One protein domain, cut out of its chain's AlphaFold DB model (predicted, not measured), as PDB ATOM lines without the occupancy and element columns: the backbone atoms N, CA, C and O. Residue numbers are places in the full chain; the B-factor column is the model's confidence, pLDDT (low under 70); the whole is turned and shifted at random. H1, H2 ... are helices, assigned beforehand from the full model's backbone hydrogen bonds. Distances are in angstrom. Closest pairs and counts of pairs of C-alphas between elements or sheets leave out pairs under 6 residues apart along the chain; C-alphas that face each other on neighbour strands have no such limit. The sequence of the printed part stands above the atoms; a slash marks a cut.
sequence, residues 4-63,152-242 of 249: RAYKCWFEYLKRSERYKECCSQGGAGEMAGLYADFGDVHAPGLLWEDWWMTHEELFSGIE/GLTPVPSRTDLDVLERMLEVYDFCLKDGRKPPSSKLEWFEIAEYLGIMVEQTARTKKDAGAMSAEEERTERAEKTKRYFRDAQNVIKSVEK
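What this domain is: This is residues 4 to 63 and 152 to 242 of the 249 residues of an uncharacterized protein of Massilia namucuonensis (UniProt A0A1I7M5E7). Look first for one long helix, H7, which makes a spine: H6 and H5 pack across it one after the other, about perpendicular to it, and H1 meets it at a corner near its last residues, also about perpendicular. The short helices H2, H3 and H4 gather loosely beyond H1, while residues 203 to 209 stick out from the link before H7. The printed part has 151 residues with seven named helices, H1 to H7 in chain order, and no named strand: all helix. It is loose, with a radius of gyration of the C-alphas of 18.5 A and spans of 56 by 38 by 25 A.

How they stand to each other: Start at H7, residues 215 to 240. Its residues 226 to 234 touch H5, residues 159 to 179, about perpendicular at 89 degrees; the closest C-alphas, of Met 168 and Tyr 229, are 4.8 A apart. Its residues 219 to 227 touch H6, residues 186 to 195, closest at C-alphas 190 and 223, 4.3 A. Its residues 233 to 240 touch H1, residues 4 to 13, closest at C-alphas 12 and 237, 5.4 A. H1 and H5 run the same way at a shallow tilt of 26 degrees, and touch closest at C-alphas 5 and 162, 6.5 A. H4, residues 48 to 59, only just touches H1, with 3 pairs of C-alphas within 8 A, closest at Lys 7 and Trp 48, 6.8 A. H2, residues 17 to 24, touches H3, residues 32 to 38, closest at C-alphas 22 and 32, 7.0 A. Each O i to N i+4 pair is within hydrogen-bond range in H1, H2, H3, H6 and H7, against 4 of 8 in H4 and 15 of 17 in H5.

Where its parts are: Find C-alpha 4 at (161.409, 141.913, 160.290), where H1 begins. H7 runs 37.5 A from C-alpha 215 at (172.883, 122.870, 132.751) to C-alpha 240 at (165.093, 153.985, 152.146). H5 measures 31.0 A, with a kink of 33 degrees near residue 173.

The domain as a whole: Residues 64 to 151 are not printed; C-alphas 63 and 152 are 8.5 A apart. The link from H6 to H7 is long, 19 residues. Look for pLDDT under 70 at residues 60 to 63, 152 to 156, 179 and 201 to 212.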
ATOM      1  N   ARG A   4     160.398 142.185 161.322       85.69
ATOM      2  CA  ARG A   4     161.409 141.913 160.290       85.69
ATOM      3  C   ARG A   4     161.395 142.935 159.160       85.69
ATOM      4  O   ARG A   4     162.445 143.199 158.584       85.69
ATOM      5  N   ALA A   5     160.246 143.531 158.847       83.56
ATOM      6  CA  ALA A   5     160.160 144.539 157.798       83.56
ATOM      7  C   ALA A   5     160.917 145.820 158.164       83.56
ATOM      8  O   ALA A   5     161.660 146.353 157.341       83.56
ATOM      9  N   TYR A   6     160.791 146.268 159.412       85.69
ATOM     10  CA  TYR A   6     161.540 147.415 159.916       85.69
ATOM     11  C   TYR A   6     163.019 147.086 160.111       85.69
ATOM     12  O   TYR A   6     163.877 147.912 159.809       85.69
ATOM     13  N   LYS A   7     163.333 145.849 160.513       91.00
ATOM     14  CA  LYS A   7     164.720 145.378 160.542       91.00
ATOM     15  C   LYS A   7     165.352 145.427 159.154       91.00
ATOM     16  O   LYS A   7     166.453 145.942 159.009       91.00
ATOM     17  N   CYS A   8     164.648 144.944 158.126       90.31
ATOM     18  CA  CYS A   8     165.113 145.052 156.745       90.31
ATOM     19  C   CYS A   8     165.349 146.517 156.378       90.31
ATOM     20  O   CYS A   8     166.427 146.845 155.895       90.31
ATOM     21  N   TRP A   9     164.387 147.400 156.660       87.88
ATOM     22  CA  TRP A   9     164.527 148.839 156.424       87.88
ATOM     23  C   TRP A   9     165.837 149.393 157.009       87.88
ATOM     24  O   TRP A   9     166.624 150.012 156.289       87.88
ATOM     25  N   PHE A  10     166.106 149.105 158.286       92.25
ATOM     26  CA  PHE A  10     167.308 149.550 158.996       92.25
ATOM     27  C   PHE A  10     168.587 148.975 158.398       92.25
ATOM     28  O   PHE A  10     169.548 149.704 158.150       92.25
ATOM     29  N   GLU A  11     168.598 147.677 158.105       94.50
ATOM     30  CA  GLU A  11     169.758 147.020 157.515       94.50
ATOM     31  C   GLU A  11     170.077 147.572 156.118       94.50
ATOM     32  O   GLU A  11     171.250 147.778 155.798       94.50
ATOM     33  N   TYR A  12     169.061 147.888 155.311       94.19
ATOM     34  CA  TYR A  12     169.248 148.570 154.029       94.19
ATOM     35  C   TYR A  12     169.805 149.985 154.201       94.19
ATOM     36  O   TYR A  12     170.708 150.368 153.452       94.19
ATOM     37  N   LEU A  13     169.325 150.754 155.185       93.06
ATOM     38  CA  LEU A  13     169.856 152.092 155.447       93.06
ATOM     39  C   LEU A  13     171.329 152.038 155.879       93.06
ATOM     40  O   LEU A  13     172.132 152.820 155.374       93.06
ATOM     41  N   LYS A  14     171.719 151.048 156.698       93.81
ATOM     42  CA  LYS A  14     173.122 150.793 157.091       93.81
ATOM     43  C   LYS A  14     174.072 150.505 155.926       93.81
ATOM     44  O   LYS A  14     175.284 150.457 156.131       93.81
ATOM     45  N   ARG A  15     173.561 150.296 154.712       93.62
ATOM     46  CA  ARG A  15     174.353 150.087 153.487       93.62
ATOM     47  C   ARG A  15     174.302 151.271 152.525       93.62
ATOM     48  O   ARG A  15     174.881 151.217 151.443       93.62
ATOM     49  N   SER A  16     173.644 152.361 152.913       93.75
ATOM     50  CA  SER A  16     173.721 153.623 152.185       93.75
ATOM     51  C   SER A  16     175.034 154.337 152.508       93.75
ATOM     52  O   SER A  16     175.219 154.865 153.602       93.75
ATOM     53  N   GLU A  17     175.944 154.418 151.533       92.31
ATOM     54  CA  GLU A  17     177.155 155.248 151.663       92.31
ATOM     55  C   GLU A  17     176.806 156.735 151.818       92.31
ATOM     56  O   GLU A  17     177.453 157.457 152.569       92.31
ATOM     57  N   ARG A  18     175.718 157.178 151.180       93.19
ATOM     58  CA  ARG A  18     175.181 158.534 151.325       93.19
ATOM     59  C   ARG A  18     174.791 158.806 152.785       93.19
ATOM     60  O   ARG A  18     175.205 159.811 153.362       93.19
ATOM     61  N   TYR A  19     174.035 157.902 153.405       94.56
ATOM     62  CA  TYR A  19     173.626 158.077 154.797       94.56
ATOM     63  C   TYR A  19     174.808 157.989 155.764       94.56
ATOM     64  O   TYR A  19     174.907 158.790 156.691       94.56
ATOM     65  N   LYS A  20     175.759 157.093 155.494       93.75
ATOM     66  CA  LYS A  20     177.021 156.987 156.232       93.75
ATOM     67  C   LYS A  20     177.832 158.282 156.209       93.75
ATOM     68  O   LYS A  20     178.334 158.706 157.248       93.75
ATOM     69  N   GLU A  21     177.941 158.933 155.050       93.94
ATOM     70  CA  GLU A  21     178.578 160.248 154.930       93.94
ATOM     71  C   GLU A  21     177.855 161.295 155.790       93.94
ATOM     72  O   GLU A  21     178.509 162.020 156.539       93.94
ATOM     73  N   CYS A  22     176.519 161.326 155.764       94.38
ATOM     74  CA  CYS A  22     175.722 162.218 156.614       94.38
ATOM     75  C   CYS A  22     175.961 161.958 158.110       94.38
ATOM     76  O   CYS A  22     176.197 162.900 158.870       94.38
ATOM     77  N   CYS A  23     176.001 160.688 158.522       93.94
ATOM     78  CA  CYS A  23     176.304 160.288 159.897       93.94
ATOM     79  C   CYS A  23     177.697 160.763 160.330       93.94
ATOM     80  O   CYS A  23     177.845 161.360 161.394       93.94
ATOM     81  N   SER A  24     178.707 160.606 159.465       93.81
ATOM     82  CA  SER A  24     180.079 161.069 159.734       93.81
ATOM     83  C   SER A  24     180.201 162.592 159.891       93.81
ATOM     84  O   SER A  24     181.141 163.078 160.517       93.81
ATOM     85  N   GLN A  25     179.238 163.343 159.348       94.12
ATOM     86  CA  GLN A  25     179.149 164.799 159.451       94.12
ATOM     87  C   GLN A  25     178.205 165.255 160.576       94.12
ATOM     88  O   GLN A  25     177.852 166.431 160.633       94.12
ATOM     89  N   GLY A  26     177.768 164.344 161.455       91.94
ATOM     90  CA  GLY A  26     176.851 164.660 162.552       91.94
ATOM     91  C   GLY A  26     175.462 165.092 162.076       91.94
ATOM     92  O   GLY A  26     174.844 165.951 162.701       91.94
ATOM     93  N   GLY A  27     174.993 164.553 160.947       89.94
ATOM     94  CA  GLY A  27     173.661 164.842 160.417       89.94
ATOM     95  C   GLY A  27     173.571 166.046 159.487       89.94
ATOM     96  O   GLY A  27     172.472 166.520 159.216       89.94
ATOM     97  N   ALA A  28     174.694 166.563 158.988       88.81
ATOM     98  CA  ALA A  28     174.686 167.629 157.989       88.81
ATOM     99  C   ALA A  28     174.453 167.086 156.561       88.81
ATOM    100  O   ALA A  28     174.774 165.939 156.246       88.81
ATOM    101  N   GLY A  29     173.911 167.930 155.676       87.06
ATOM    102  CA  GLY A  29     173.763 167.645 154.242       87.06
ATOM    103  C   GLY A  29     172.353 167.229 153.811       87.06
ATOM    104  O   GLY A  29     171.366 167.492 154.494       87.06
ATOM    105  N   GLU A  30     172.247 166.596 152.639       84.88
ATOM    106  CA  GLU A  30     170.960 166.285 151.987       84.88
ATOM    107  C   GLU A  30     170.072 165.311 152.781       84.88
ATOM    108  O   GLU A  30     168.858 165.300 152.594       84.88
ATOM    109  N   MET A  31     170.661 164.497 153.663       87.75
ATOM    110  CA  MET A  31     169.948 163.510 154.489       87.75
ATOM    111  C   MET A  31     169.750 163.963 155.938       87.75
ATOM    112  O   MET A  31     169.339 163.154 156.765       87.75
ATOM    113  N   ALA A  32     169.969 165.245 156.247       87.31
ATOM    114  CA  ALA A  32     169.799 165.786 157.597       87.31
ATOM    115  C   ALA A  32     168.413 165.488 158.195       87.31
ATOM    116  O   ALA A  32     168.306 165.163 159.371       87.31
ATOM    117  N   GLY A  33     167.357 165.531 157.372       85.06
ATOM    118  CA  GLY A  33     166.006 165.170 157.812       85.06
ATOM    119  C   GLY A  33     165.891 163.704 158.236       85.06
ATOM    120  O   GLY A  33     165.305 163.414 159.267       85.06
ATOM    121  N   LEU A  34     166.510 162.785 157.486       86.88
ATOM    122  CA  LEU A  34     166.536 161.367 157.845       86.88
ATOM    123  C   LEU A  34     167.423 161.115 159.073       86.88
ATOM    124  O   LEU A  34     167.109 160.259 159.883       86.88
ATOM    125  N   TYR A  35     168.518 161.858 159.235       90.00
ATOM    126  CA  TYR A  35     169.368 161.775 160.425       90.00
ATOM    127  C   TYR A  35     168.673 162.293 161.687       90.00
ATOM    128  O   TYR A  35     168.826 161.696 162.744       90.00
ATOM    129  N   ALA A  36     167.890 163.369 161.587       88.31
ATOM    130  CA  ALA A  36     167.127 163.894 162.718       88.31
ATOM    131  C   ALA A  36     166.138 162.863 163.279       88.31
ATOM    132  O   ALA A  36     165.939 162.813 164.489       88.31
ATOM    133  N   ASP A  37     165.568 162.041 162.396       87.06
ATOM    134  CA  ASP A  37     164.623 160.997 162.773       87.06
ATOM    135  C   ASP A  37     165.355 159.706 163.221       87.06
ATOM    136  O   ASP A  37     164.979 159.119 164.224       87.06
ATOM    137  N   PHE A  38     166.425 159.269 162.539       88.62
ATOM    138  CA  PHE A  38     167.033 157.931 162.734       88.62
ATOM    139  C   PHE A  38     168.364 157.905 163.497       88.62
ATOM    140  O   PHE A  38     168.827 156.827 163.882       88.62
ATOM    141  N   GLY A  39     169.004 159.058 163.683       91.69
ATOM    142  CA  GLY A  39     170.322 159.172 164.298       91.69
ATOM    143  C   GLY A  39     171.443 158.479 163.513       91.69
ATOM    144  O   GLY A  39     171.348 158.212 162.319       91.69
ATOM    145  N   ASP A  40     172.554 158.192 164.190       94.12
ATOM    146  CA  ASP A  40     173.698 157.515 163.572       94.12
ATOM    147  C   ASP A  40     173.531 155.987 163.583       94.12
ATOM    148  O   ASP A  40     173.990 155.296 164.495       94.12
ATOM    149  N   VAL A  41     172.913 155.437 162.533       94.00
ATOM    150  CA  VAL A  41     172.760 153.975 162.364       94.00
ATOM    151  C   VAL A  41     174.081 153.251 162.051       94.00
ATOM    152  O   VAL A  41     174.143 152.018 162.077       94.00
ATOM    153  N   HIS A  42     175.143 154.000 161.730       93.06
ATOM    154  CA  HIS A  42     176.479 153.479 161.442       93.06
ATOM    155  C   HIS A  42     177.402 153.506 162.665       93.06
ATOM    156  O   HIS A  42     178.564 153.100 162.548       93.06
ATOM    157  N   ALA A  43     176.898 153.933 163.828       92.06
ATOM    158  CA  ALA A  43     177.657 153.963 165.065       92.06
ATOM    159  C   ALA A  43     178.308 152.587 165.349       92.06
ATOM    160  O   ALA A  43     177.640 151.546 165.263       92.06
ATOM    161  N   PRO A  44     179.616 152.539 165.677       90.50
ATOM    162  CA  PRO A  44     180.311 151.281 165.925       90.50
ATOM    163  C   PRO A  44     179.641 150.462 167.033       90.50
ATOM    164  O   PRO A  44     179.466 150.941 168.148       90.50
ATOM    165  N   GLY A  45     179.305 149.209 166.727       89.00
ATOM    166  CA  GLY A  45     178.679 148.292 167.683       89.00
ATOM    167  C   GLY A  45     177.167 148.458 167.852       89.00
ATOM    168  O   GLY A  45     176.586 147.668 168.586       89.00
ATOM    169  N   LEU A  46     176.522 149.407 167.160       91.81
ATOM    170  CA  LEU A  46     175.069 149.559 167.206       91.81
ATOM    171  C   LEU A  46     174.370 148.357 166.554       91.81
ATOM    172  O   LEU A  46     174.505 148.108 165.343       91.81
ATOM    173  N   LEU A  47     173.607 147.633 167.371       92.81
ATOM    174  CA  LEU A  47     172.754 146.534 166.940       92.81
ATOM    175  C   LEU A  47     171.346 147.035 166.603       92.81
ATOM    176  O   LEU A  47     170.918 148.106 167.035       92.81
ATOM    177  N   TRP A  48     170.623 146.236 165.818       92.69
ATOM    178  CA  TRP A  48     169.227 146.506 165.474       92.69
ATOM    179  C   TRP A  48     168.363 146.644 166.729       92.69
ATOM    180  O   TRP A  48     167.538 147.543 166.810       92.69
ATOM    181  N   GLU A  49     168.559 145.755 167.699       93.38
ATOM    182  CA  GLU A  49     167.752 145.686 168.911       93.38
ATOM    183  C   GLU A  49     167.897 146.967 169.750       93.38
ATOM    184  O   GLU A  49     166.896 147.508 170.216       93.38
ATOM    185  N   ASP A  50     169.121 147.492 169.864       92.75
ATOM    186  CA  ASP A  50     169.414 148.739 170.582       92.75
ATOM    187  C   ASP A  50     168.768 149.948 169.897       92.75
ATOM    188  O   ASP A  50     168.169 150.811 170.546       92.75
ATOM    189  N   TRP A  51     168.865 149.991 168.566       93.44
ATOM    190  CA  TRP A  51     168.258 151.047 167.771       93.44
ATOM    191  C   TRP A  51     166.726 150.996 167.851       93.44
ATOM    192  O   TRP A  51     166.085 152.005 168.133       93.44
ATOM    193  N   TRP A  52     166.129 149.812 167.692       91.88
ATOM    194  CA  TRP A  52     164.678 149.636 167.701       91.88
ATOM    195  C   TRP A  52     164.041 150.061 169.026       91.88
ATOM    196  O   TRP A  52     163.048 150.782 169.009       91.88
ATOM    197  N   MET A  53     164.641 149.705 170.169       89.00
ATOM    198  CA  MET A  53     164.121 150.073 171.497       89.00
ATOM    199  C   MET A  53     163.978 151.586 171.720       89.00
ATOM    200  O   MET A  53     163.246 151.998 172.614       89.00
ATOM    201  N   THR A  54     164.692 152.405 170.947       87.88
ATOM    202  CA  THR A  54     164.695 153.869 171.072       87.88
ATOM    203  C   THR A  54     163.993 154.583 169.917       87.88
ATOM    204  O   THR A  54     163.813 155.790 169.988       87.88
ATOM    205  N   HIS A  55     163.604 153.859 168.860       87.25
ATOM    206  CA  HIS A  55     163.069 154.440 167.623       87.25
ATOM    207  C   HIS A  55     161.771 153.765 167.150       87.25
ATOM    208  O   HIS A  55     161.225 154.155 166.117       87.25
ATOM    209  N   GLU A  56     161.240 152.767 167.872       84.56
ATOM    210  CA  GLU A  56     159.990 152.089 167.490       84.56
ATOM    211  C   GLU A  56     158.806 153.058 167.370       84.56
ATOM    212  O   GLU A  56     157.923 152.871 166.533       84.56
ATOM    213  N   GLU A  57     158.826 154.144 168.141       78.12
ATOM    214  CA  GLU A  57     157.839 155.221 168.104       78.12
ATOM    215  C   GLU A  57     157.750 155.937 166.751       78.12
ATOM    216  O   GLU A  57     156.651 156.329 166.359       78.12
ATOM    217  N   LEU A  58     158.844 156.010 165.978       75.62
ATOM    218  CA  LEU A  58     158.835 156.527 164.597       75.62
ATOM    219  C   LEU A  58     157.930 155.707 163.673       75.62
ATOM    220  O   LEU A  58     157.537 156.164 162.594       75.62
ATOM    221  N   PHE A  59     157.645 154.473 164.086       72.56
ATOM    222  CA  PHE A  59     156.799 153.523 163.387       72.56
ATOM    223  C   PHE A  59     155.487 153.242 164.125       72.56
ATOM    224  O   PHE A  59     154.613 152.553 163.591       72.56
ATOM    225  N   SER A  60     155.324 153.785 165.332       61.56
ATOM    226  CA  SER A  60     154.061 153.777 166.061       61.56
ATOM    227  C   SER A  60     153.085 154.760 165.408       61.56
ATOM    228  O   SER A  60     153.484 155.802 164.898       61.56
ATOM    229  N   GLY A  61     151.803 154.401 165.328       52.66
ATOM    230  CA  GLY A  61     150.818 155.182 164.566       52.66
ATOM    231  C   GLY A  61     150.844 154.940 163.050       52.66
ATOM    232  O   GLY A  61     150.022 155.505 162.334       52.66
ATOM    233  N   ILE A  62     151.714 154.049 162.549       54.34
ATOM    234  CA  ILE A  62     151.538 153.441 161.224       54.34
ATOM    235  C   ILE A  62     150.380 152.445 161.334       54.34
ATOM    236  O   ILE A  62     150.589 151.243 161.520       54.34
ATOM    237  N   GLU A  63     149.146 152.927 161.212       49.53
ATOM    238  CA  GLU A  63     148.067 152.036 160.811       49.53
ATOM    239  C   GLU A  63     148.406 151.574 159.389       49.53
ATOM    240  O   GLU A  63     148.548 152.411 158.490       49.53
ATOM    241  N   GLY A 152     156.193 154.631 156.513       61.09
ATOM    242  CA  GLY A 152     155.138 153.625 156.394       61.09
ATOM    243  C   GLY A 152     155.463 152.518 155.388       61.09
ATOM    244  O   GLY A 152     155.778 152.796 154.230       61.09
ATOM    245  N   LEU A 153     155.320 151.255 155.807       60.84
ATOM    246  CA  LEU A 153     155.498 150.083 154.944       60.84
ATOM    247  C   LEU A 153     154.381 150.003 153.902       60.84
ATOM    248  O   LEU A 153     153.284 149.541 154.217       60.84
ATOM    249  N   THR A 154     154.631 150.457 152.674       57.66
ATOM    250  CA  THR A 154     153.566 150.564 151.662       57.66
ATOM    251  C   THR A 154     153.941 150.005 150.289       57.66
ATOM    252  O   THR A 154     154.621 150.671 149.505       57.66
ATOM    253  N   PRO A 155     153.418 148.808 149.936       61.16
ATOM    254  CA  PRO A 155     152.581 147.913 150.758       61.16
ATOM    255  C   PRO A 155     153.359 147.276 151.923       61.16
ATOM    256  O   PRO A 155     154.581 147.192 151.874       61.16
ATOM    257  N   VAL A 156     152.661 146.774 152.947       66.00
ATOM    258  CA  VAL A 156     153.305 145.945 153.980       66.00
ATOM    259  C   VAL A 156     153.847 144.681 153.299       66.00
ATOM    260  O   VAL A 156     153.057 143.969 152.674       66.00
ATOM    261  N   PRO A 157     155.161 144.397 153.375       70.19
ATOM    262  CA  PRO A 157     155.741 143.228 152.726       70.19
ATOM    263  C   PRO A 157     155.162 141.950 153.331       70.19
ATOM    264  O   PRO A 157     155.036 141.820 154.552       70.19
ATOM    265  N   SER A 158     154.818 140.990 152.474       74.44
ATOM    266  CA  SER A 158     154.481 139.638 152.911       74.44
ATOM    267  C   SER A 158     155.716 138.927 153.471       74.44
ATOM    268  O   SER A 158     156.853 139.350 153.268       74.44
ATOM    269  N   ARG A 159     155.519 137.784 154.137       73.62
ATOM    270  CA  ARG A 159     156.640 136.956 154.609       73.62
ATOM    271  C   ARG A 159     157.594 136.568 153.473       73.62
ATOM    272  O   ARG A 159     158.802 136.629 153.655       73.62
ATOM    273  N   THR A 160     157.052 136.229 152.305       78.50
ATOM    274  CA  THR A 160     157.845 135.888 151.119       78.50
ATOM    275  C   THR A 160     158.624 137.094 150.599       78.50
ATOM    276  O   THR A 160     159.772 136.948 150.191       78.50
ATOM    277  N   ASP A 161     158.034 138.293 150.649       80.25
ATOM    278  CA  ASP A 161     158.730 139.525 150.263       80.25
ATOM    279  C   ASP A 161     159.915 139.807 151.192       80.25
ATOM    280  O   ASP A 161     160.987 140.183 150.723       80.25
ATOM    281  N   LEU A 162     159.748 139.569 152.497       84.62
ATOM    282  CA  LEU A 162     160.820 139.698 153.486       84.62
ATOM    283  C   LEU A 162     161.958 138.709 153.233       84.62
ATOM    284  O   LEU A 162     163.116 139.114 153.235       84.62
ATOM    285  N   ASP A 163     161.641 137.449 152.936       85.12
ATOM    286  CA  ASP A 163     162.654 136.440 152.608       85.12
ATOM    287  C   ASP A 163     163.437 136.834 151.335       85.12
ATOM    288  O   ASP A 163     164.650 136.629 151.232       85.12
ATOM    289  N   VAL A 164     162.761 137.454 150.359       88.00
ATOM    290  CA  VAL A 164     163.400 137.987 149.148       88.00
ATOM    291  C   VAL A 164     164.279 139.203 149.455       88.00
ATOM    292  O   VAL A 164     165.383 139.283 148.918       88.00
ATOM    293  N   LEU A 165     163.827 140.130 150.302       91.31
ATOM    294  CA  LEU A 165     164.598 141.302 150.731       91.31
ATOM    295  C   LEU A 165     165.868 140.889 151.488       91.31
ATOM    296  O   LEU A 165     166.961 141.346 151.165       91.31
ATOM    297  N   GLU A 166     165.756 139.954 152.430       93.12
ATOM    298  CA  GLU A 166     166.908 139.388 153.138       93.12
ATOM    299  C   GLU A 166     167.901 138.761 152.143       93.12
ATOM    300  O   GLU A 166     169.091 139.077 152.168       93.12
ATOM    301  N   ARG A 167     167.415 137.977 151.169       93.69
ATOM    302  CA  ARG A 167     168.271 137.388 150.127       93.69
ATOM    303  C   ARG A 167     168.923 138.434 149.218       93.69
ATOM    304  O   ARG A 167     170.073 138.271 148.814       93.69
ATOM    305  N   MET A 168     168.206 139.498 148.862       94.81
ATOM    306  CA  MET A 168     168.757 140.618 148.094       94.81
ATOM    307  C   MET A 168     169.906 141.288 148.851       94.81
ATOM    308  O   MET A 168     170.938 141.598 148.252       94.81
ATOM    309  N   LEU A 169     169.737 141.479 150.161       94.12
ATOM    310  CA  LEU A 169     170.753 142.062 151.024       94.12
ATOM    311  C   LEU A 169     171.984 141.157 151.167       94.12
ATOM    312  O   LEU A 169     173.103 141.638 151.034       94.12
ATOM    313  N   GLU A 170     171.791 139.844 151.335       95.00
ATOM    314  CA  GLU A 170     172.884 138.858 151.364       95.00
ATOM    315  C   GLU A 170     173.741 138.914 150.092       95.00
ATOM    316  O   GLU A 170     174.972 138.915 150.159       95.00
ATOM    317  N   VAL A 171     173.100 138.995 148.919       95.12
ATOM    318  CA  VAL A 171     173.803 139.142 147.634       95.12
ATOM    319  C   VAL A 171     174.565 140.461 147.578       95.12
ATOM    320  O   VAL A 171     175.718 140.480 147.143       95.12
ATOM    321  N   TYR A 172     173.932 141.559 147.999       95.06
ATOM    322  CA  TYR A 172     174.550 142.882 148.027       95.06
ATOM    323  C   TYR A 172     175.814 142.895 148.891       95.06
ATOM    324  O   TYR A 172     176.884 143.277 148.409       95.06
ATOM    325  N   ASP A 173     175.704 142.388 150.116       93.69
ATOM    326  CA  ASP A 173     176.808 142.302 151.065       93.69
ATOM    327  C   ASP A 173     177.920 141.409 150.535       93.69
ATOM    328  O   ASP A 173     179.083 141.791 150.593       93.69
ATOM    329  N   PHE A 174     177.591 140.254 149.951       92.75
ATOM    330  CA  PHE A 174     178.600 139.370 149.373       92.75
ATOM    331  C   PHE A 174     179.374 140.039 148.228       92.75
ATOM    332  O   PHE A 174     180.595 139.893 148.136       92.75
ATOM    333  N   CYS A 175     178.681 140.793 147.368       91.00
ATOM    334  CA  CYS A 175     179.294 141.479 146.230       91.00
ATOM    335  C   CYS A 175     180.239 142.610 146.653       91.00
ATOM    336  O   CYS A 175     181.216 142.867 145.951       91.00
ATOM    337  N   LEU A 176     179.945 143.293 147.763       88.69
ATOM    338  CA  LEU A 176     180.696 144.472 148.215       88.69
ATOM    339  C   LEU A 176     181.566 144.223 149.453       88.69
ATOM    340  O   LEU A 176     182.300 145.119 149.875       88.69
ATOM    341  N   LYS A 177     181.531 143.009 150.015       76.62
ATOM    342  CA  LYS A 177     182.346 142.610 151.167       76.62
ATOM    343  C   LYS A 177     183.816 142.963 150.939       76.62
ATOM    344  O   LYS A 177     184.349 142.741 149.855       76.62
ATOM    345  N   ASP A 178     184.468 143.499 151.967       70.00
ATOM    346  CA  ASP A 178     185.894 143.860 151.963       70.00
ATOM    347  C   ASP A 178     186.296 144.890 150.882       70.00
ATOM    348  O   ASP A 178     187.450 144.934 150.456       70.00
ATOM    349  N   GLY A 179     185.356 145.722 150.409       67.81
ATOM    350  CA  GLY A 179     185.629 146.758 149.403       67.81
ATOM    351  C   GLY A 179     185.785 146.218 147.977       67.81
ATOM    352  O   GLY A 179     186.419 146.854 147.130       67.81
ATOM    353  N   ARG A 180     185.233 145.029 147.702       76.75
ATOM    354  CA  ARG A 180     185.234 144.418 146.368       76.75
ATOM    355  C   ARG A 180     184.457 145.260 145.357       76.75
ATOM    356  O   ARG A 180     183.499 145.959 145.680       76.75
ATOM    357  N   LYS A 181     184.868 145.153 144.093       80.62
ATOM    358  CA  LYS A 181     184.091 145.668 142.964       80.62
ATOM    359  C   LYS A 181     182.949 144.701 142.648       80.62
ATOM    360  O   LYS A 181     183.137 143.494 142.796       80.62
ATOM    361  N   PRO A 182     181.800 145.210 142.168       84.50
ATOM    362  CA  PRO A 182     180.711 144.350 141.745       84.50
ATOM    363  C   PRO A 182     181.170 143.405 140.621       84.50
ATOM    364  O   PRO A 182     181.989 143.810 139.785       84.50
ATOM    365  N   PRO A 183     180.631 142.176 140.569       89.88
ATOM    366  CA  PRO A 183     180.976 141.198 139.547       89.88
ATOM    367  C   PRO A 183     180.736 141.730 138.132       89.88
ATOM    368  O   PRO A 183     179.721 142.372 137.836       89.88
ATOM    369  N   SER A 184     181.674 141.442 137.238       87.69
ATOM    370  CA  SER A 184     181.710 141.979 135.876       87.69
ATOM    371  C   SER A 184     181.306 140.950 134.825       87.69
ATOM    372  O   SER A 184     180.776 141.307 133.771       87.69
ATOM    373  N   SER A 185     181.505 139.668 135.123       91.69
ATOM    374  CA  SER A 185     181.228 138.564 134.217       91.69
ATOM    375  C   SER A 185     180.074 137.699 134.711       91.69
ATOM    376  O   SER A 185     179.790 137.581 135.901       91.69
ATOM    377  N   LYS A 186     179.405 137.040 133.767       92.69
ATOM    378  CA  LYS A 186     178.335 136.077 134.054       92.69
ATOM    379  C   LYS A 186     178.817 134.896 134.905       92.69
ATOM    380  O   LYS A 186     178.036 134.352 135.679       92.69
ATOM    381  N   LEU A 187     180.089 134.523 134.759       91.88
ATOM    382  CA  LEU A 187     180.726 133.471 135.544       91.88
ATOM    383  C   LEU A 187     180.766 133.841 137.029       91.88
ATOM    384  O   LEU A 187     180.264 133.083 137.847       91.88
ATOM    385  N   GLU A 188     181.261 135.033 137.355       93.25
ATOM    386  CA  GLU A 188     181.332 135.513 138.740       93.25
ATOM    387  C   GLU A 188     179.931 135.616 139.370       93.25
ATOM    388  O   GLU A 188     179.724 135.217 140.513       93.25
ATOM    389  N   TRP A 189     178.930 136.085 138.613       94.94
ATOM    390  CA  TRP A 189     177.538 136.107 139.083       94.94
ATOM    391  C   TRP A 189     176.992 134.709 139.387       94.94
ATOM    392  O   TRP A 189     176.231 134.540 140.340       94.94
ATOM    393  N   PHE A 190     177.365 133.711 138.588       93.56
ATOM    394  CA  PHE A 190     176.990 132.325 138.838       93.56
ATOM    395  C   PHE A 190     177.713 131.739 140.054       93.56
ATOM    396  O   PHE A 190     177.068 131.087 140.862       93.56
ATOM    397  N   GLU A 191     179.007 132.001 140.226       92.94
ATOM    398  CA  GLU A 191     179.772 131.524 141.388       92.94
ATOM    399  C   GLU A 191     179.172 132.041 142.704       92.94
ATOM    400  O   GLU A 191     179.051 131.299 143.678       92.94
ATOM    401  N   ILE A 192     178.698 133.291 142.713       93.25
ATOM    402  CA  ILE A 192     177.942 133.854 143.841       93.25
ATOM    403  C   ILE A 192     176.606 133.132 144.019       93.25
ATOM    404  O   ILE A 192     176.227 132.798 145.142       93.25
ATOM    405  N   ALA A 193     175.893 132.867 142.921       93.94
ATOM    406  CA  ALA A 193     174.646 132.111 142.953       93.94
ATOM    407  C   ALA A 193     174.833 130.693 143.513       93.94
ATOM    408  O   ALA A 193     173.942 130.180 144.190       93.94
ATOM    409  N   GLU A 194     175.963 130.044 143.224       93.62
ATOM    410  CA  GLU A 194     176.335 128.744 143.785       93.62
ATOM    411  C   GLU A 194     176.641 128.843 145.268       93.62
ATOM    412  O   GLU A 194     176.035 128.122 146.058       93.62
ATOM    413  N   TYR A 195     177.503 129.782 145.646       93.38
ATOM    414  CA  TYR A 195     177.898 129.978 147.033       93.38
ATOM    415  C   TYR A 195     176.702 130.298 147.947       93.38
ATOM    416  O   TYR A 195     176.591 129.747 149.039       93.38
ATOM    417  N   LEU A 196     175.782 131.154 147.491       93.75
ATOM    418  CA  LEU A 196     174.589 131.566 148.244       93.75
ATOM    419  C   LEU A 196     173.377 130.637 148.042       93.75
ATOM    420  O   LEU A 196     172.282 130.937 148.526       93.75
ATOM    421  N   GLY A 197     173.523 129.541 147.288       93.31
ATOM    422  CA  GLY A 197     172.432 128.596 147.032       93.31
ATOM    423  C   GLY A 197     171.210 129.230 146.352       93.31
ATOM    424  O   GLY A 197     170.068 128.903 146.677       93.31
ATOM    425  N   ILE A 198     171.419 130.186 145.444       90.81
ATOM    426  CA  ILE A 198     170.342 130.853 144.705       90.81
ATOM    427  C   ILE A 198     169.867 129.929 143.591       90.81
ATOM    428  O   ILE A 198     170.556 129.740 142.588       90.81
ATOM    429  N   MET A 199     168.664 129.390 143.761       86.44
ATOM    430  CA  MET A 199     168.017 128.510 142.791       86.44
ATOM    431  C   MET A 199     167.078 129.294 141.876       86.44
ATOM    432  O   MET A 199     166.518 130.324 142.269       86.44
ATOM    433  N   VAL A 200     166.875 128.798 140.659       81.00
ATOM    434  CA  VAL A 200     165.819 129.282 139.765       81.00
ATOM    435  C   VAL A 200     164.694 128.262 139.786       81.00
ATOM    436  O   VAL A 200     164.925 127.066 139.627       81.00
ATOM    437  N   GLU A 201     163.481 128.730 140.058       68.38
ATOM    438  CA  GLU A 201     162.308 127.871 139.990       68.38
ATOM    439  C   GLU A 201     162.008 127.570 138.529       68.38
ATOM    440  O   GLU A 201     162.020 128.472 137.687       68.38
ATOM    441  N   GLN A 202     161.688 126.313 138.231       59.78
ATOM    442  CA  GLN A 202     161.106 125.974 136.945       59.78
ATOM    443  C   GLN A 202     159.686 126.532 136.925       59.78
ATOM    444  O   GLN A 202     158.731 125.857 137.306       59.78
ATOM    445  N   THR A 203     159.532 127.796 136.528       50.56
ATOM    446  CA  THR A 203     158.206 128.342 136.229       50.56
ATOM    447  C   THR A 203     157.528 127.397 135.251       50.56
ATOM    448  O   THR A 203     158.194 126.909 134.336       50.56
ATOM    449  N   ALA A 204     156.232 127.136 135.441       44.81
ATOM    450  CA  ALA A 204     155.438 126.301 134.553       44.81
ATOM    451  C   ALA A 204     155.530 126.843 133.117       44.81
ATOM    452  O   ALA A 204     154.758 127.714 132.712       44.81
ATOM    453  N   ARG A 205     156.518 126.353 132.359       51.47
ATOM    454  CA  ARG A 205     156.664 126.629 130.936       51.47
ATOM    455  C   ARG A 205     155.332 126.236 130.302       51.47
ATOM    456  O   ARG A 205     154.762 125.191 130.632       51.47
ATOM    457  N   THR A 206     154.800 127.081 129.421       48.22
ATOM    458  CA  THR A 206     153.671 126.713 128.557       48.22
ATOM    459  C   THR A 206     153.912 125.305 128.015       48.22
ATOM    460  O   THR A 206     155.038 125.007 127.625       48.22
ATOM    461  N   LYS A 207     152.881 124.441 127.985       48.97
ATOM    462  CA  LYS A 207     152.941 122.999 127.625       48.97
ATOM    463  C   LYS A 207     153.758 122.639 126.363       48.97
ATOM    464  O   LYS A 207     153.982 121.463 126.108       48.97
ATOM    465  N   LYS A 208     154.171 123.629 125.570       46.22
ATOM    466  CA  LYS A 208     154.987 123.527 124.362       46.22
ATOM    467  C   LYS A 208     156.505 123.407 124.613       46.22
ATOM    468  O   LYS A 208     157.169 122.838 123.759       46.22
ATOM    469  N   ASP A 209     157.021 123.839 125.772       52.25
ATOM    470  CA  ASP A 209     158.472 123.927 126.064       52.25
ATOM    471  C   ASP A 209     158.909 123.099 127.291       52.25
ATOM    472  O   ASP A 209     159.896 123.411 127.961       52.25
ATOM    473  N   ALA A 210     158.173 122.031 127.613       53.41
ATOM    474  CA  ALA A 210     158.408 121.157 128.769       53.41
ATOM    475  C   ALA A 210     159.639 120.226 128.621       53.41
ATOM    476  O   ALA A 210     159.618 119.078 129.061       53.41
ATOM    477  N   GLY A 211     160.706 120.702 127.975       62.69
ATOM    478  CA  GLY A 211     162.024 120.076 128.040       62.69
ATOM    479  C   GLY A 211     162.728 120.471 129.337       62.69
ATOM    480  O   GLY A 211     162.629 121.623 129.767       62.69
ATOM    481  N   ALA A 212     163.434 119.522 129.959       63.94
ATOM    482  CA  ALA A 212     164.312 119.812 131.088       63.94
ATOM    483  C   ALA A 212     165.326 120.897 130.688       63.94
ATOM    484  O   ALA A 212     165.933 120.812 129.620       63.94
ATOM    485  N   MET A 213     165.473 121.919 131.529       70.62
ATOM    486  CA  MET A 213     166.441 122.995 131.323       70.62
ATOM    487  C   MET A 213     167.859 122.418 131.250       70.62
ATOM    488  O   MET A 213     168.220 121.561 132.062       70.62
ATOM    489  N   SER A 214     168.657 122.858 130.276       83.69
ATOM    490  CA  SER A 214     170.051 122.412 130.194       83.69
ATOM    491  C   SER A 214     170.881 123.007 131.338       83.69
ATOM    492  O   SER A 214     170.561 124.074 131.864       83.69
ATOM    493  N   ALA A 215     171.990 122.359 131.705       83.44
ATOM    494  CA  ALA A 215     172.883 122.870 132.751       83.44
ATOM    495  C   ALA A 215     173.444 124.273 132.422       83.44
ATOM    496  O   ALA A 215     173.688 125.081 133.317       83.44
ATOM    497  N   GLU A 216     173.629 124.588 131.136       85.31
ATOM    498  CA  GLU A 216     174.109 125.900 130.689       85.31
ATOM    499  C   GLU A 216     173.023 126.987 130.783       85.31
ATOM    500  O   GLU A 216     173.305 128.131 131.164       85.31
ATOM    501  N   GLU A 217     171.769 126.630 130.498       86.00
ATOM    502  CA  GLU A 217     170.607 127.500 130.711       86.00
ATOM    503  C   GLU A 217     170.399 127.776 132.203       86.00
ATOM    504  O   GLU A 217     170.274 128.935 132.593       86.00
ATOM    505  N   GLU A 218     170.475 126.752 133.057       87.12
ATOM    506  CA  GLU A 218     170.349 126.918 134.508       87.12
ATOM    507  C   GLU A 218     171.426 127.861 135.055       87.12
ATOM    508  O   GLU A 218     171.136 128.813 135.786       87.12
ATOM    509  N   ARG A 219     172.681 127.636 134.648       89.75
ATOM    510  CA  ARG A 219     173.812 128.501 134.999       89.75
ATOM    511  C   ARG A 219     173.541 129.954 134.624       89.75
ATOM    512  O   ARG A 219     173.826 130.875 135.390       89.75
ATOM    513  N   THR A 220     172.981 130.150 133.435       91.06
ATOM    514  CA  THR A 220     172.627 131.462 132.902       91.06
ATOM    515  C   THR A 220     171.547 132.144 133.723       91.06
ATOM    516  O   THR A 220     171.723 133.295 134.121       91.06
ATOM    517  N   GLU A 221     170.453 131.446 134.000       90.44
ATOM    518  CA  GLU A 221     169.329 132.010 134.739       90.44
ATOM    519  C   GLU A 221     169.705 132.328 136.193       90.44
ATOM    520  O   GLU A 221     169.308 133.369 136.721       90.44
ATOM    521  N   ARG A 222     170.525 131.482 136.834       93.12
ATOM    522  CA  ARG A 222     171.029 131.713 138.199       93.12
ATOM    523  C   ARG A 222     171.922 132.951 138.278       93.12
ATOM    524  O   ARG A 222     171.763 133.760 139.198       93.12
ATOM    525  N   ALA A 223     172.805 133.140 137.295       93.69
ATOM    526  CA  ALA A 223     173.625 134.345 137.187       93.69
ATOM    527  C   ALA A 223     172.757 135.608 137.037       93.69
ATOM    528  O   ALA A 223     172.929 136.574 137.782       93.69
ATOM    529  N   GLU A 224     171.774 135.590 136.132       93.69
ATOM    530  CA  GLU A 224     170.876 136.732 135.910       93.69
ATOM    531  C   GLU A 224     169.970 137.016 137.119       93.69
ATOM    532  O   GLU A 224     169.734 138.177 137.461       93.69
ATOM    533  N   LYS A 225     169.493 135.979 137.821       93.25
ATOM    534  CA  LYS A 225     168.729 136.127 139.071       93.25
ATOM    535  C   LYS A 225     169.552 136.807 140.161       93.25
ATOM    536  O   LYS A 225     169.061 137.737 140.796       93.25
ATOM    537  N   THR A 226     170.802 136.398 140.327       95.31
ATOM    538  CA  THR A 226     171.714 136.969 141.327       95.31
ATOM    539  C   THR A 226     172.067 138.417 140.997       95.31
ATOM    540  O   THR A 226     171.952 139.298 141.847       95.31
ATOM    541  N   LYS A 227     172.388 138.703 139.731       94.88
ATOM    542  CA  LYS A 227     172.616 140.070 139.245       94.88
ATOM    543  C   LYS A 227     171.396 140.970 139.457       94.88
ATOM    544  O   LYS A 227     171.536 142.134 139.834       94.88
ATOM    545  N   ARG A 228     170.189 140.439 139.234       94.19
ATOM    546  CA  ARG A 228     168.938 141.150 139.512       94.19
ATOM    547  C   ARG A 228     168.790 141.454 141.000       94.19
ATOM    548  O   ARG A 228     168.540 142.606 141.324       94.19
ATOM    549  N   TYR A 229     169.004 140.478 141.883       94.62
ATOM    550  CA  TYR A 229     168.959 140.703 143.331       94.62
ATOM    551  C   TYR A 229     169.920 141.800 143.789       94.62
ATOM    552  O   TYR A 229     169.509 142.677 144.542       94.62
ATOM    553  N   PHE A 230     171.148 141.821 143.266       95.06
ATOM    554  CA  PHE A 230     172.099 142.897 143.547       95.06
ATOM    555  C   PHE A 230     171.560 144.279 143.141       95.06
ATOM    556  O   PHE A 230     171.578 145.227 143.927       95.06
ATOM    557  N   ARG A 231     171.049 144.403 141.911       93.12
ATOM    558  CA  ARG A 231     170.491 145.665 141.402       93.12
ATOM    559  C   ARG A 231     169.252 146.096 142.188       93.12
ATOM    560  O   ARG A 231     169.072 147.279 142.465       93.12
ATOM    561  N   ASP A 232     168.383 145.153 142.516       91.38
ATOM    562  CA  ASP A 232     167.146 145.438 143.229       91.38
ATOM    563  C   ASP A 232     167.458 145.868 144.674       91.38
ATOM    564  O   ASP A 232     166.895 146.862 145.129       91.38
ATOM    565  N   ALA A 233     168.464 145.271 145.328       94.06
ATOM    566  CA  ALA A 233     168.989 145.756 146.606       94.06
ATOM    567  C   ALA A 233     169.463 147.217 146.522       94.06
ATOM    568  O   ALA A 233     169.083 148.037 147.353       94.06
ATOM    569  N   GLN A 234     170.219 147.586 145.478       93.19
ATOM    570  CA  GLN A 234     170.632 148.982 145.264       93.19
ATOM    571  C   GLN A 234     169.438 149.935 145.122       93.19
ATOM    572  O   GLN A 234     169.494 151.082 145.570       93.19
ATOM    573  N   ASN A 235     168.357 149.488 144.481       90.69
ATOM    574  CA  ASN A 235     167.144 150.288 144.339       90.69
ATOM    575  C   ASN A 235     166.411 150.452 145.676       90.69
ATOM    576  O   ASN A 235     165.899 151.540 145.953       90.69
ATOM    577  N   VAL A 236     166.393 149.411 146.512       89.62
ATOM    578  CA  VAL A 236     165.849 149.480 147.874       89.62
ATOM    579  C   VAL A 236     166.660 150.452 148.736       89.62
ATOM    580  O   VAL A 236     166.051 151.325 149.347       89.62
ATOM    581  N   ILE A 237     168.002 150.418 148.690       92.25
ATOM    582  CA  ILE A 237     168.875 151.393 149.386       92.25
ATOM    583  C   ILE A 237     168.505 152.834 148.992       92.25
ATOM    584  O   ILE A 237     168.212 153.676 149.837       92.25
ATOM    585  N   LYS A 238     168.394 153.115 147.689       89.50
ATOM    586  CA  LYS A 238     167.971 154.441 147.191       89.50
ATOM    587  C   LYS A 238     166.549 154.837 147.597       89.50
ATOM    588  O   LYS A 238     166.194 156.013 147.510       89.50
ATOM    589  N   SER A 239     165.705 153.864 147.931       83.94
ATOM    590  CA  SER A 239     164.326 154.097 148.364       83.94
ATOM    591  C   SER A 239     164.264 154.421 149.855       83.94
ATOM    592  O   SER A 239     163.600 155.394 150.211       83.94
ATOM    593  N   VAL A 240     165.007 153.694 150.701       86.81
ATOM    594  CA  VAL A 240     165.093 153.985 152.146       86.81
ATOM    595  C   VAL A 240     165.758 155.336 152.417       86.81
ATOM    596  O   VAL A 240     165.294 156.066 153.284       86.81
ATOM    597  N   GLU A 241     166.721 155.756 151.585       86.62
ATOM    598  CA  GLU A 241     167.292 157.120 151.603       86.62
ATOM    599  C   GLU A 241     166.237 158.228 151.427       86.62
ATOM    600  O   GLU A 241     166.472 159.382 151.776       86.62
ATOM    601  N   LYS A 242     165.079 157.891 150.851       81.12
ATOM    602  CA  LYS A 242     163.948 158.802 150.624       81.12
ATOM    603  C   LYS A 242     162.796 158.558 151.602       81.12
ATOM    604  O   LYS A 242     161.715 159.097 151.388       81.12
TER     605      LYS A 242